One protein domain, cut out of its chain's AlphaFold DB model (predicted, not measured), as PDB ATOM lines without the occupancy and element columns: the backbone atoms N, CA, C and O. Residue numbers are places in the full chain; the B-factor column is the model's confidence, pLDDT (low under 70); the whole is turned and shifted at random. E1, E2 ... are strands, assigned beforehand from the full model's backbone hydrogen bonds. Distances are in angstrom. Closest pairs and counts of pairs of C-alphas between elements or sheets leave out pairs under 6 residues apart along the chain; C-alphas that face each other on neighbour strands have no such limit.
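This is residues 65 to 93 and 114 to 155 of the 155 residues of an uncharacterized protein of Paraburkholderia diazotrophica (UniProt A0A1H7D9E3). One antiparallel sheet of six strands is strongly twisted and curled like part of a barrel, folded back on itself so that the leaf E3, E2, E1 faces the leaf E5, E4, with the long, bent strand E6 as the hinge between them. The curl is not closed by strand pairing: the edge strands E3 and E4 come near each other, with two pairs of C-alphas within 8 A. The printed part has 71 residues and no named helix; its strands follow the chain as E1 to E6, and across the sheet the order is E3, E2, E1, E6, E5, E4. The class is all strand, and the whole is compact, with a radius of gyration of the C-alphas of 11.1 A and a rounded outline of 27 by 26 by 25 A.

Start at the hinge, E6, residues 143 to 154, which bends by 87 degrees at residue 151. Its pairing is staggered: residues 143 to 149 pair with E5, residues 134 to 139, and residues 149 to 154 with E1, residues 65 to 69. Beside E5, look for N 145 and O 137, 2.8 A apart; beside E1, for N 65 and O 154, 2.8 A. E1 and E2, residues 75 to 81, form a hairpin at 158 degrees, with N 66 and O 78 at 2.8 A. E2 and E3, residues 85 to 90, form the next hairpin, with N 79 and O 87 at 2.9 A; E1, E2 and E3 make a meander, each strand the antiparallel neighbour of the one before. E4, residues 125 to 128, E5 and E6 make another; in the hairpin E4 and E5, N 127 and O 136 are 2.9 A apart. Across the fold, the closest C-alphas of E3 and E4 are those of Trp 86 and Thr 125, 6.5 A apart. E2 is apart from both E4 and E5.

Find C-alpha 65 at (124.340, 191.035, 146.925); from there E1 runs 13.3 A to residue 69. E2 then covers 19.6 A and E3 17.0 A. After the cut, E4 covers 10.2 A and E5 17.0 A. E6 begins at C-alpha 143, (143.808, 201.238, 147.247), and spans 26.1 A to C-alpha 154 at (120.105, 190.628, 144.246).

The two C-alphas farthest apart, those of Thr 72 and Asn 83, are 31.6 A apart. Residues 94 to 113 are not printed; C-alphas 93 and 114 stand 17.1 A apart across this cut, which lies in the link from E3 to E4. The links printed whole are tight. The mean pLDDT of the printed part is 85.5; look for values under 70 at residues 92 to 93 and 114 to 123.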
ATOM      1  N   THR A  65     123.311 191.865 147.556       93.94
ATOM      2  CA  THR A  65     124.340 191.035 146.925       93.94
ATOM      3  C   THR A  65     124.569 191.449 145.475       93.94
ATOM      4  O   THR A  65     123.626 191.642 144.711       93.94
ATOM      5  N   LEU A  66     125.835 191.574 145.083       94.31
ATOM      6  CA  LEU A  66     126.270 191.849 143.718       94.31
ATOM      7  C   LEU A  66     127.121 190.684 143.217       94.31
ATOM      8  O   LEU A  66     128.046 190.258 143.910       94.31
ATOM      9  N   LEU A  67     126.845 190.204 142.008       94.69
ATOM     10  CA  LEU A  67     127.740 189.296 141.295       94.69
ATOM     11  C   LEU A  67     128.550 190.093 140.280       94.69
ATOM     12  O   LEU A  67     127.999 190.832 139.463       94.69
ATOM     13  N   VAL A  68     129.867 189.950 140.362       94.50
ATOM     14  CA  VAL A  68     130.828 190.637 139.505       94.50
ATOM     15  C   VAL A  68     131.643 189.590 138.771       94.50
ATOM     16  O   VAL A  68     132.280 188.749 139.404       94.50
ATOM     17  N   GLN A  69     131.654 189.653 137.446       94.69
ATOM     18  CA  GLN A  69     132.497 188.796 136.625       94.69
ATOM     19  C   GLN A  69     133.828 189.488 136.344       94.69
ATOM     20  O   GLN A  69     133.861 190.599 135.803       94.69
ATOM     21  N   SER A  70     134.924 188.829 136.705       91.75
ATOM     22  CA  SER A  70     136.274 189.292 136.422       91.75
ATOM     23  C   SER A  70     136.589 189.173 134.923       91.75
ATOM     24  O   SER A  70     135.972 188.381 134.205       91.75
ATOM     25  N   PRO A  71     137.601 189.900 134.422       87.50
ATOM     26  CA  PRO A  71     138.063 189.756 133.038       87.50
ATOM     27  C   PRO A  71     138.545 188.345 132.682       87.50
ATOM     28  O   PRO A  71     138.592 187.996 131.507       87.50
ATOM     29  N   THR A  72     138.917 187.546 133.685       87.06
ATOM     30  CA  THR A  72     139.365 186.158 133.519       87.06
ATOM     31  C   THR A  72     138.209 185.155 133.539       87.06
ATOM     32  O   THR A  72     138.445 183.963 133.379       87.06
ATOM     33  N   GLY A  73     136.968 185.616 133.726       83.56
ATOM     34  CA  GLY A  73     135.763 184.787 133.738       83.56
ATOM     35  C   GLY A  73     135.339 184.284 135.121       83.56
ATOM     36  O   GLY A  73     134.198 183.841 135.257       83.56
ATOM     37  N   SER A  74     136.194 184.402 136.144       85.69
ATOM     38  CA  SER A  74     135.847 184.094 137.540       85.69
ATOM     39  C   SER A  74     134.785 185.058 138.070       85.69
ATOM     40  O   SER A  74     134.690 186.202 137.625       85.69
ATOM     41  N   ALA A  75     133.992 184.623 139.048       87.94
ATOM     42  CA  ALA A  75     132.949 185.448 139.648       87.94
ATOM     43  C   ALA A  75     133.245 185.760 141.122       87.94
ATOM     44  O   ALA A  75     133.636 184.891 141.902       87.94
ATOM     45  N   VAL A  76     133.018 187.014 141.508       90.31
ATOM     46  CA  VAL A  76     133.124 187.512 142.883       90.31
ATOM     47  C   VAL A  76     131.740 187.941 143.350       90.31
ATOM     48  O   VAL A  76     131.034 188.677 142.661       90.31
ATOM     49  N   ARG A  77     131.362 187.496 144.546       92.75
ATOM     50  CA  ARG A  77     130.148 187.911 145.241       92.75
ATOM     51  C   ARG A  77     130.487 189.022 146.228       92.75
ATOM     52  O   ARG A  77     131.247 188.800 147.170       92.75
ATOM     53  N   LEU A  78     129.904 190.200 146.031       92.69
ATOM     54  CA  LEU A  78     129.972 191.302 146.985       92.69
ATOM     55  C   LEU A  78     128.684 191.337 147.796       92.69
ATOM     56  O   LEU A  78     127.605 191.401 147.216       92.69
ATOM     57  N   THR A  79     128.786 191.331 149.120       92.94
ATOM     58  CA  THR A  79     127.618 191.386 150.005       92.94
ATOM     59  C   THR A  79     127.731 192.599 150.912       92.94
ATOM     60  O   THR A  79     128.726 192.753 151.623       92.94
ATOM     61  N   TYR A  80     126.713 193.455 150.876       92.38
ATOM     62  CA  TYR A  80     126.553 194.584 151.779       92.38
ATOM     63  C   TYR A  80     125.631 194.205 152.935       92.38
ATOM     64  O   TYR A  80     124.464 193.860 152.726       92.38
ATOM     65  N   ALA A  81     126.155 194.321 154.151       89.19
ATOM     66  CA  ALA A  81     125.387 194.267 155.384       89.19
ATOM     67  C   ALA A  81     125.396 195.654 156.042       89.19
ATOM     68  O   ALA A  81     126.432 196.312 156.091       89.19
ATOM     69  N   ALA A  82     124.252 196.098 156.570       86.56
ATOM     70  CA  ALA A  82     124.104 197.455 157.110       86.56
ATOM     71  C   ALA A  82     125.111 197.786 158.230       86.56
ATOM     72  O   ALA A  82     125.561 198.924 158.329       86.56
ATOM     73  N   ASN A  83     125.481 196.788 159.040       85.25
ATOM     74  CA  ASN A  83     126.384 196.965 160.179       85.25
ATOM     75  C   ASN A  83     127.855 196.677 159.839       85.25
ATOM     76  O   ASN A  83     128.739 197.271 160.450       85.25
ATOM     77  N   ASP A  84     128.116 195.807 158.859       85.12
ATOM     78  CA  ASP A  84     129.469 195.316 158.547       85.12
ATOM     79  C   ASP A  84     130.050 195.914 157.255       85.12
ATOM     80  O   ASP A  84     131.234 195.753 156.960       85.12
ATOM     81  N   GLY A  85     129.236 196.630 156.478       89.81
ATOM     82  CA  GLY A  85     129.629 197.200 155.196       89.81
ATOM     83  C   GLY A  85     129.757 196.145 154.096       89.81
ATOM     84  O   GLY A  85     129.030 195.152 154.072       89.81
ATOM     85  N   TRP A  86     130.651 196.398 153.136       92.19
ATOM     86  CA  TRP A  86     130.888 195.489 152.017       92.19
ATOM     87  C   TRP A  86     131.925 194.423 152.352       92.19
ATOM     88  O   TRP A  86     133.029 194.734 152.799       92.19
ATOM     89  N   SER A  87     131.588 193.183 152.009       90.62
ATOM     90  CA  SER A  87     132.491 192.032 151.996       90.62
ATOM     91  C   SER A  87     132.580 191.439 150.588       90.62
ATOM     92  O   SER A  87     131.629 191.540 149.811       90.62
ATOM     93  N   ALA A  88     133.717 190.826 150.257       89.25
ATOM     94  CA  ALA A  88     133.946 190.141 148.989       89.25
ATOM     95  C   ALA A  88     134.249 188.663 149.244       89.25
ATOM     96  O   ALA A  88     135.113 188.338 150.052       89.25
ATOM     97  N   ASN A  89     133.552 187.777 148.538       87.31
ATOM     98  CA  ASN A  89     133.735 186.331 148.612       87.31
ATOM     99  C   ASN A  89     133.821 185.760 147.189       87.31
ATOM    100  O   ASN A  89     133.184 186.311 146.287       87.31
ATOM    101  N   PRO A  90     134.544 184.654 146.955       82.69
ATOM    102  CA  PRO A  90     134.445 183.957 145.679       82.69
ATOM    103  C   PRO A  90     132.997 183.488 145.483       82.69
ATOM    104  O   PRO A  90     132.357 182.984 146.414       82.69
ATOM    105  N   ALA A  91     132.440 183.701 144.293       75.94
ATOM    106  CA  ALA A  91     131.120 183.180 143.981       75.94
ATOM    107  C   ALA A  91     131.266 181.688 143.662       75.94
ATOM    108  O   ALA A  91     131.730 181.321 142.585       75.94
ATOM    109  N   THR A  92     130.890 180.824 144.603       61.00
ATOM    110  CA  THR A  92     130.788 179.384 144.345       61.00
ATOM    111  C   THR A  92     129.786 179.181 143.213       61.00
ATOM    112  O   THR A  92     128.607 179.516 143.356       61.00
ATOM    113  N   THR A  93     130.244 178.686 142.065       51.62
ATOM    114  CA  THR A  93     129.329 178.309 140.989       51.62
ATOM    115  C   THR A  93     128.554 177.070 141.434       51.62
ATOM    116  O   THR A  93     129.107 176.158 142.045       51.62
ATOM    117  N   PRO A 114     144.306 186.971 145.130       51.62
ATOM    118  CA  PRO A 114     143.208 186.829 146.071       51.62
ATOM    119  C   PRO A 114     142.632 188.184 146.477       51.62
ATOM    120  O   PRO A 114     141.677 188.212 147.249       51.62
ATOM    121  N   GLY A 115     143.188 189.289 145.954       57.19
ATOM    122  CA  GLY A 115     142.494 190.517 145.588       57.19
ATOM    123  C   GLY A 115     141.805 191.188 146.759       57.19
ATOM    124  O   GLY A 115     142.319 192.140 147.336       57.19
ATOM    125  N   PHE A 116     140.631 190.668 147.095       63.47
ATOM    126  CA  PHE A 116     139.818 191.034 148.250       63.47
ATOM    127  C   PHE A 116     139.032 189.848 148.837       63.47
ATOM    128  O   PHE A 116     138.420 189.996 149.888       63.47
ATOM    129  N   ALA A 117     139.064 188.675 148.195       58.12
ATOM    130  CA  ALA A 117     138.307 187.481 148.574       58.12
ATOM    131  C   ALA A 117     138.802 186.826 149.879       58.12
ATOM    132  O   ALA A 117     138.124 185.963 150.427       58.12
ATOM    133  N   GLN A 118     139.984 187.220 150.370       55.62
ATOM    134  CA  GLN A 118     140.635 186.642 151.553       55.62
ATOM    135  C   GLN A 118     140.897 187.643 152.689       55.62
ATOM    136  O   GLN A 118     141.476 187.254 153.700       55.62
ATOM    137  N   SER A 119     140.483 188.911 152.561       55.44
ATOM    138  CA  SER A 119     140.687 189.922 153.612       55.44
ATOM    139  C   SER A 119     139.364 190.263 154.308       55.44
ATOM    140  O   SER A 119     138.755 191.284 153.993       55.44
ATOM    141  N   PRO A 120     138.911 189.445 155.277       55.22
ATOM    142  CA  PRO A 120     137.675 189.682 156.022       55.22
ATOM    143  C   PRO A 120     137.796 190.790 157.084       55.22
ATOM    144  O   PRO A 120     136.832 191.067 157.787       55.22
ATOM    145  N   SER A 121     138.971 191.401 157.270       58.34
ATOM    146  CA  SER A 121     139.257 192.214 158.460       58.34
ATOM    147  C   SER A 121     138.836 193.684 158.365       58.34
ATOM    148  O   SER A 121     138.886 194.381 159.379       58.34
ATOM    149  N   LYS A 122     138.420 194.187 157.191       69.88
ATOM    150  CA  LYS A 122     137.997 195.587 157.053       69.88
ATOM    151  C   LYS A 122     136.897 195.774 156.003       69.88
ATOM    152  O   LYS A 122     137.035 195.216 154.915       69.88
ATOM    153  N   PRO A 123     135.853 196.582 156.283       66.75
ATOM    154  CA  PRO A 123     134.832 196.903 155.293       66.75
ATOM    155  C   PRO A 123     135.458 197.506 154.036       66.75
ATOM    156  O   PRO A 123     136.321 198.388 154.113       66.75
ATOM    157  N   LEU A 124     135.005 197.026 152.882       88.06
ATOM    158  CA  LEU A 124     135.420 197.529 151.579       88.06
ATOM    159  C   LEU A 124     134.540 198.705 151.148       88.06
ATOM    160  O   LEU A 124     133.392 198.848 151.576       88.06
ATOM    161  N   THR A 125     135.064 199.522 150.240       92.62
ATOM    162  CA  THR A 125     134.237 200.457 149.469       92.62
ATOM    163  C   THR A 125     134.064 199.903 148.066       92.62
ATOM    164  O   THR A 125     135.038 199.489 147.439       92.62
ATOM    165  N   VAL A 126     132.828 199.919 147.570       94.88
ATOM    166  CA  VAL A 126     132.486 199.505 146.208       94.88
ATOM    167  C   VAL A 126     132.113 200.741 145.403       94.88
ATOM    168  O   VAL A 126     131.262 201.524 145.823       94.88
ATOM    169  N   PHE A 127     132.725 200.895 144.233       95.69
ATOM    170  CA  PHE A 127     132.306 201.858 143.222       95.69
ATOM    171  C   PHE A 127     131.876 201.113 141.959       95.69
ATOM    172  O   PHE A 127     132.560 200.188 141.521       95.69
ATOM    173  N   ILE A 128     130.743 201.522 141.390       96.19
ATOM    174  CA  ILE A 128     130.191 200.959 140.159       96.19
ATOM    175  C   ILE A 128     130.006 202.110 139.185       96.19
ATOM    176  O   ILE A 128     129.234 203.034 139.443       96.19
ATOM    177  N   ASP A 129     130.705 202.038 138.062       95.25
ATOM    178  CA  ASP A 129     130.484 202.941 136.947       95.25
ATOM    179  C   ASP A 129     129.175 202.558 136.242       95.25
ATOM    180  O   ASP A 129     129.097 201.537 135.559       95.25
ATOM    181  N   GLY A 130     128.121 203.347 136.460       92.56
ATOM    182  CA  GLY A 130     126.747 203.025 136.059       92.56
ATOM    183  C   GLY A 130     126.578 202.618 134.586       92.56
ATOM    184  O   GLY A 130     125.980 201.574 134.335       92.56
ATOM    185  N   PRO A 131     127.108 203.378 133.607       93.50
ATOM    186  CA  PRO A 131     126.961 203.048 132.189       93.50
ATOM    187  C   PRO A 131     127.649 201.746 131.757       93.50
ATOM    188  O   PRO A 131     127.157 201.068 130.857       93.50
ATOM    189  N   THR A 132     128.792 201.395 132.355       95.00
ATOM    190  CA  THR A 132     129.612 200.249 131.911       95.00
ATOM    191  C   THR A 132     129.423 199.000 132.771       95.00
ATOM    192  O   THR A 132     129.699 197.876 132.324       95.00
ATOM    193  N   GLY A 133     128.972 199.197 134.012       94.56
ATOM    194  CA  GLY A 133     128.966 198.195 135.069       94.56
ATOM    195  C   GLY A 133     130.360 197.891 135.624       94.56
ATOM    196  O   GLY A 133     130.494 196.941 136.398       94.56
ATOM    197  N   PHE A 134     131.406 198.638 135.242       96.25
ATOM    198  CA  PHE A 134     132.746 198.414 135.782       96.25
ATOM    199  C   PHE A 134     132.752 198.635 137.286       96.25
ATOM    200  O   PHE A 134     132.343 199.678 137.793       96.25
ATOM    201  N   THR A 135     133.209 197.614 137.995       95.75
ATOM    202  CA  THR A 135     133.196 197.565 139.446       95.75
ATOM    203  C   THR A 135     134.621 197.644 139.965       95.75
ATOM    204  O   THR A 135     135.527 196.958 139.479       95.75
ATOM    205  N   TYR A 136     134.802 198.489 140.973       94.50
ATOM    206  CA  TYR A 136     136.071 198.736 141.633       94.50
ATOM    207  C   TYR A 136     135.906 198.565 143.138       94.50
ATOM    208  O   TYR A 136     134.923 199.027 143.721       94.50
ATOM    209  N   LEU A 137     136.891 197.924 143.761       93.38
ATOM    210  CA  LEU A 137     136.986 197.786 145.206       93.38
ATOM    211  C   LEU A 137     138.110 198.659 145.736       93.38
ATOM    212  O   LEU A 137     139.172 198.759 145.123       93.38
ATOM    213  N   TRP A 138     137.880 199.259 146.895       92.50
ATOM    214  CA  TRP A 138     138.910 199.949 147.651       92.50
ATOM    215  C   TRP A 138     139.108 199.294 149.011       92.50
ATOM    216  O   TRP A 138     138.140 199.041 149.733       92.50
ATOM    217  N   SER A 139     140.372 199.088 149.380       88.38
ATOM    218  CA  SER A 139     140.796 198.852 150.760       88.38
ATOM    219  C   SER A 139     141.951 199.777 151.123       88.38
ATOM    220  O   SER A 139     142.656 200.294 150.255       88.38
ATOM    221  N   GLN A 140     142.189 199.937 152.424       85.25
ATOM    222  CA  GLN A 140     143.316 200.725 152.917       85.25
ATOM    223  C   GLN A 140     144.671 200.174 152.442       85.25
ATOM    224  O   GLN A 140     145.587 200.947 152.185       85.25
ATOM    225  N   GLU A 141     144.802 198.852 152.330       84.88
ATOM    226  CA  GLU A 141     146.068 198.185 152.004       84.88
ATOM    227  C   GLU A 141     146.395 198.235 150.509       84.88
ATOM    228  O   GLU A 141     147.561 198.327 150.133       84.88
ATOM    229  N   ARG A 142     145.373 198.156 149.646       85.12
ATOM    230  CA  ARG A 142     145.558 197.969 148.196       85.12
ATOM    231  C   ARG A 142     145.121 199.165 147.356       85.12
ATOM    232  O   ARG A 142     145.405 199.190 146.158       85.12
ATOM    233  N   GLY A 143     144.444 200.140 147.964       90.31
ATOM    234  CA  GLY A 143     143.808 201.238 147.247       90.31
ATOM    235  C   GLY A 143     142.702 200.742 146.312       90.31
ATOM    236  O   GLY A 143     142.125 199.677 146.530       90.31
ATOM    237  N   TRP A 144     142.408 201.523 145.270       93.56
ATOM    238  CA  TRP A 144     141.414 201.163 144.256       93.56
ATOM    239  C   TRP A 144     141.929 200.056 143.338       93.56
ATOM    240  O   TRP A 144     143.032 200.136 142.794       93.56
ATOM    241  N   LYS A 145     141.092 199.047 143.114       92.19
ATOM    242  CA  LYS A 145     141.355 197.930 142.213       92.19
ATOM    243  C   LYS A 145     140.128 197.625 141.380       92.19
ATOM    244  O   LYS A 145     139.023 197.516 141.901       92.19
ATOM    245  N   PHE A 146     140.345 197.470 140.082       93.00
ATOM    246  CA  PHE A 146     139.327 196.970 139.172       93.00
ATOM    247  C   PHE A 146     139.090 195.485 139.432       93.00
ATOM    248  O   PHE A 146     140.049 194.716 139.488       93.00
ATOM    249  N   VAL A 147     137.826 195.093 139.588       92.00
ATOM    250  CA  VAL A 147     137.458 193.700 139.882       92.00
ATOM    251  C   VAL A 147     136.621 193.048 138.792       92.00
ATOM    252  O   VAL A 147     136.560 191.823 138.736       92.00
ATOM    253  N   GLY A 148     136.023 193.832 137.894       94.12
ATOM    254  CA  GLY A 148     135.273 193.286 136.770       94.12
ATOM    255  C   GLY A 148     134.019 194.073 136.440       94.12
ATOM    256  O   GLY A 148     133.961 195.286 136.632       94.12
ATOM    257  N   ARG A 149     133.015 193.373 135.918       95.94
ATOM    258  CA  ARG A 149     131.726 193.948 135.521       95.94
ATOM    259  C   ARG A 149     130.602 193.365 136.358       95.94
ATOM    260  O   ARG A 149     130.541 192.151 136.534       95.94
ATOM    261  N   LEU A 150     129.716 194.224 136.847       94.69
ATOM    262  CA  LEU A 150     128.485 193.810 137.507       94.69
ATOM    263  C   LEU A 150     127.619 193.030 136.512       94.69
ATOM    264  O   LEU A 150     127.257 193.561 135.462       94.69
ATOM    265  N   THR A 151     127.290 191.787 136.848       94.06
ATOM    266  CA  THR A 151     126.402 190.938 136.046       94.06
ATOM    267  C   THR A 151     125.018 190.833 136.662       94.06
ATOM    268  O   THR A 151     124.033 190.768 135.935       94.06
ATOM    269  N   GLU A 152     124.932 190.843 137.993       93.44
ATOM    270  CA  GLU A 152     123.666 190.671 138.699       93.44
ATOM    271  C   GLU A 152     123.636 191.447 140.015       93.44
ATOM    272  O   GLU A 152     124.650 191.598 140.700       93.44
ATOM    273  N   ARG A 153     122.441 191.923 140.375       92.94
ATOM    274  CA  ARG A 153     122.134 192.581 141.643       92.94
ATOM    275  C   ARG A 153     120.927 191.891 142.272       92.94
ATOM    276  O   ARG A 153     119.865 191.855 141.662       92.94
ATOM    277  N   ILE A 154     121.094 191.406 143.497       91.19
ATOM    278  CA  ILE A 154     120.105 190.628 144.246       91.19
ATOM    279  C   ILE A 154     119.834 191.357 145.568       91.19
ATOM    280  O   ILE A 154     120.781 191.758 146.250       91.19
ATOM    281  N   GLN A 155     118.561 191.559 145.914       82.38
ATOM    282  CA  GLN A 155     118.113 192.260 147.122       82.38
ATOM    283  C   GLN A 155     116.955 191.525 147.796       82.38
ATOM    284  O   GLN A 155     116.119 190.971 147.051       82.38
TER     285      GLN A 155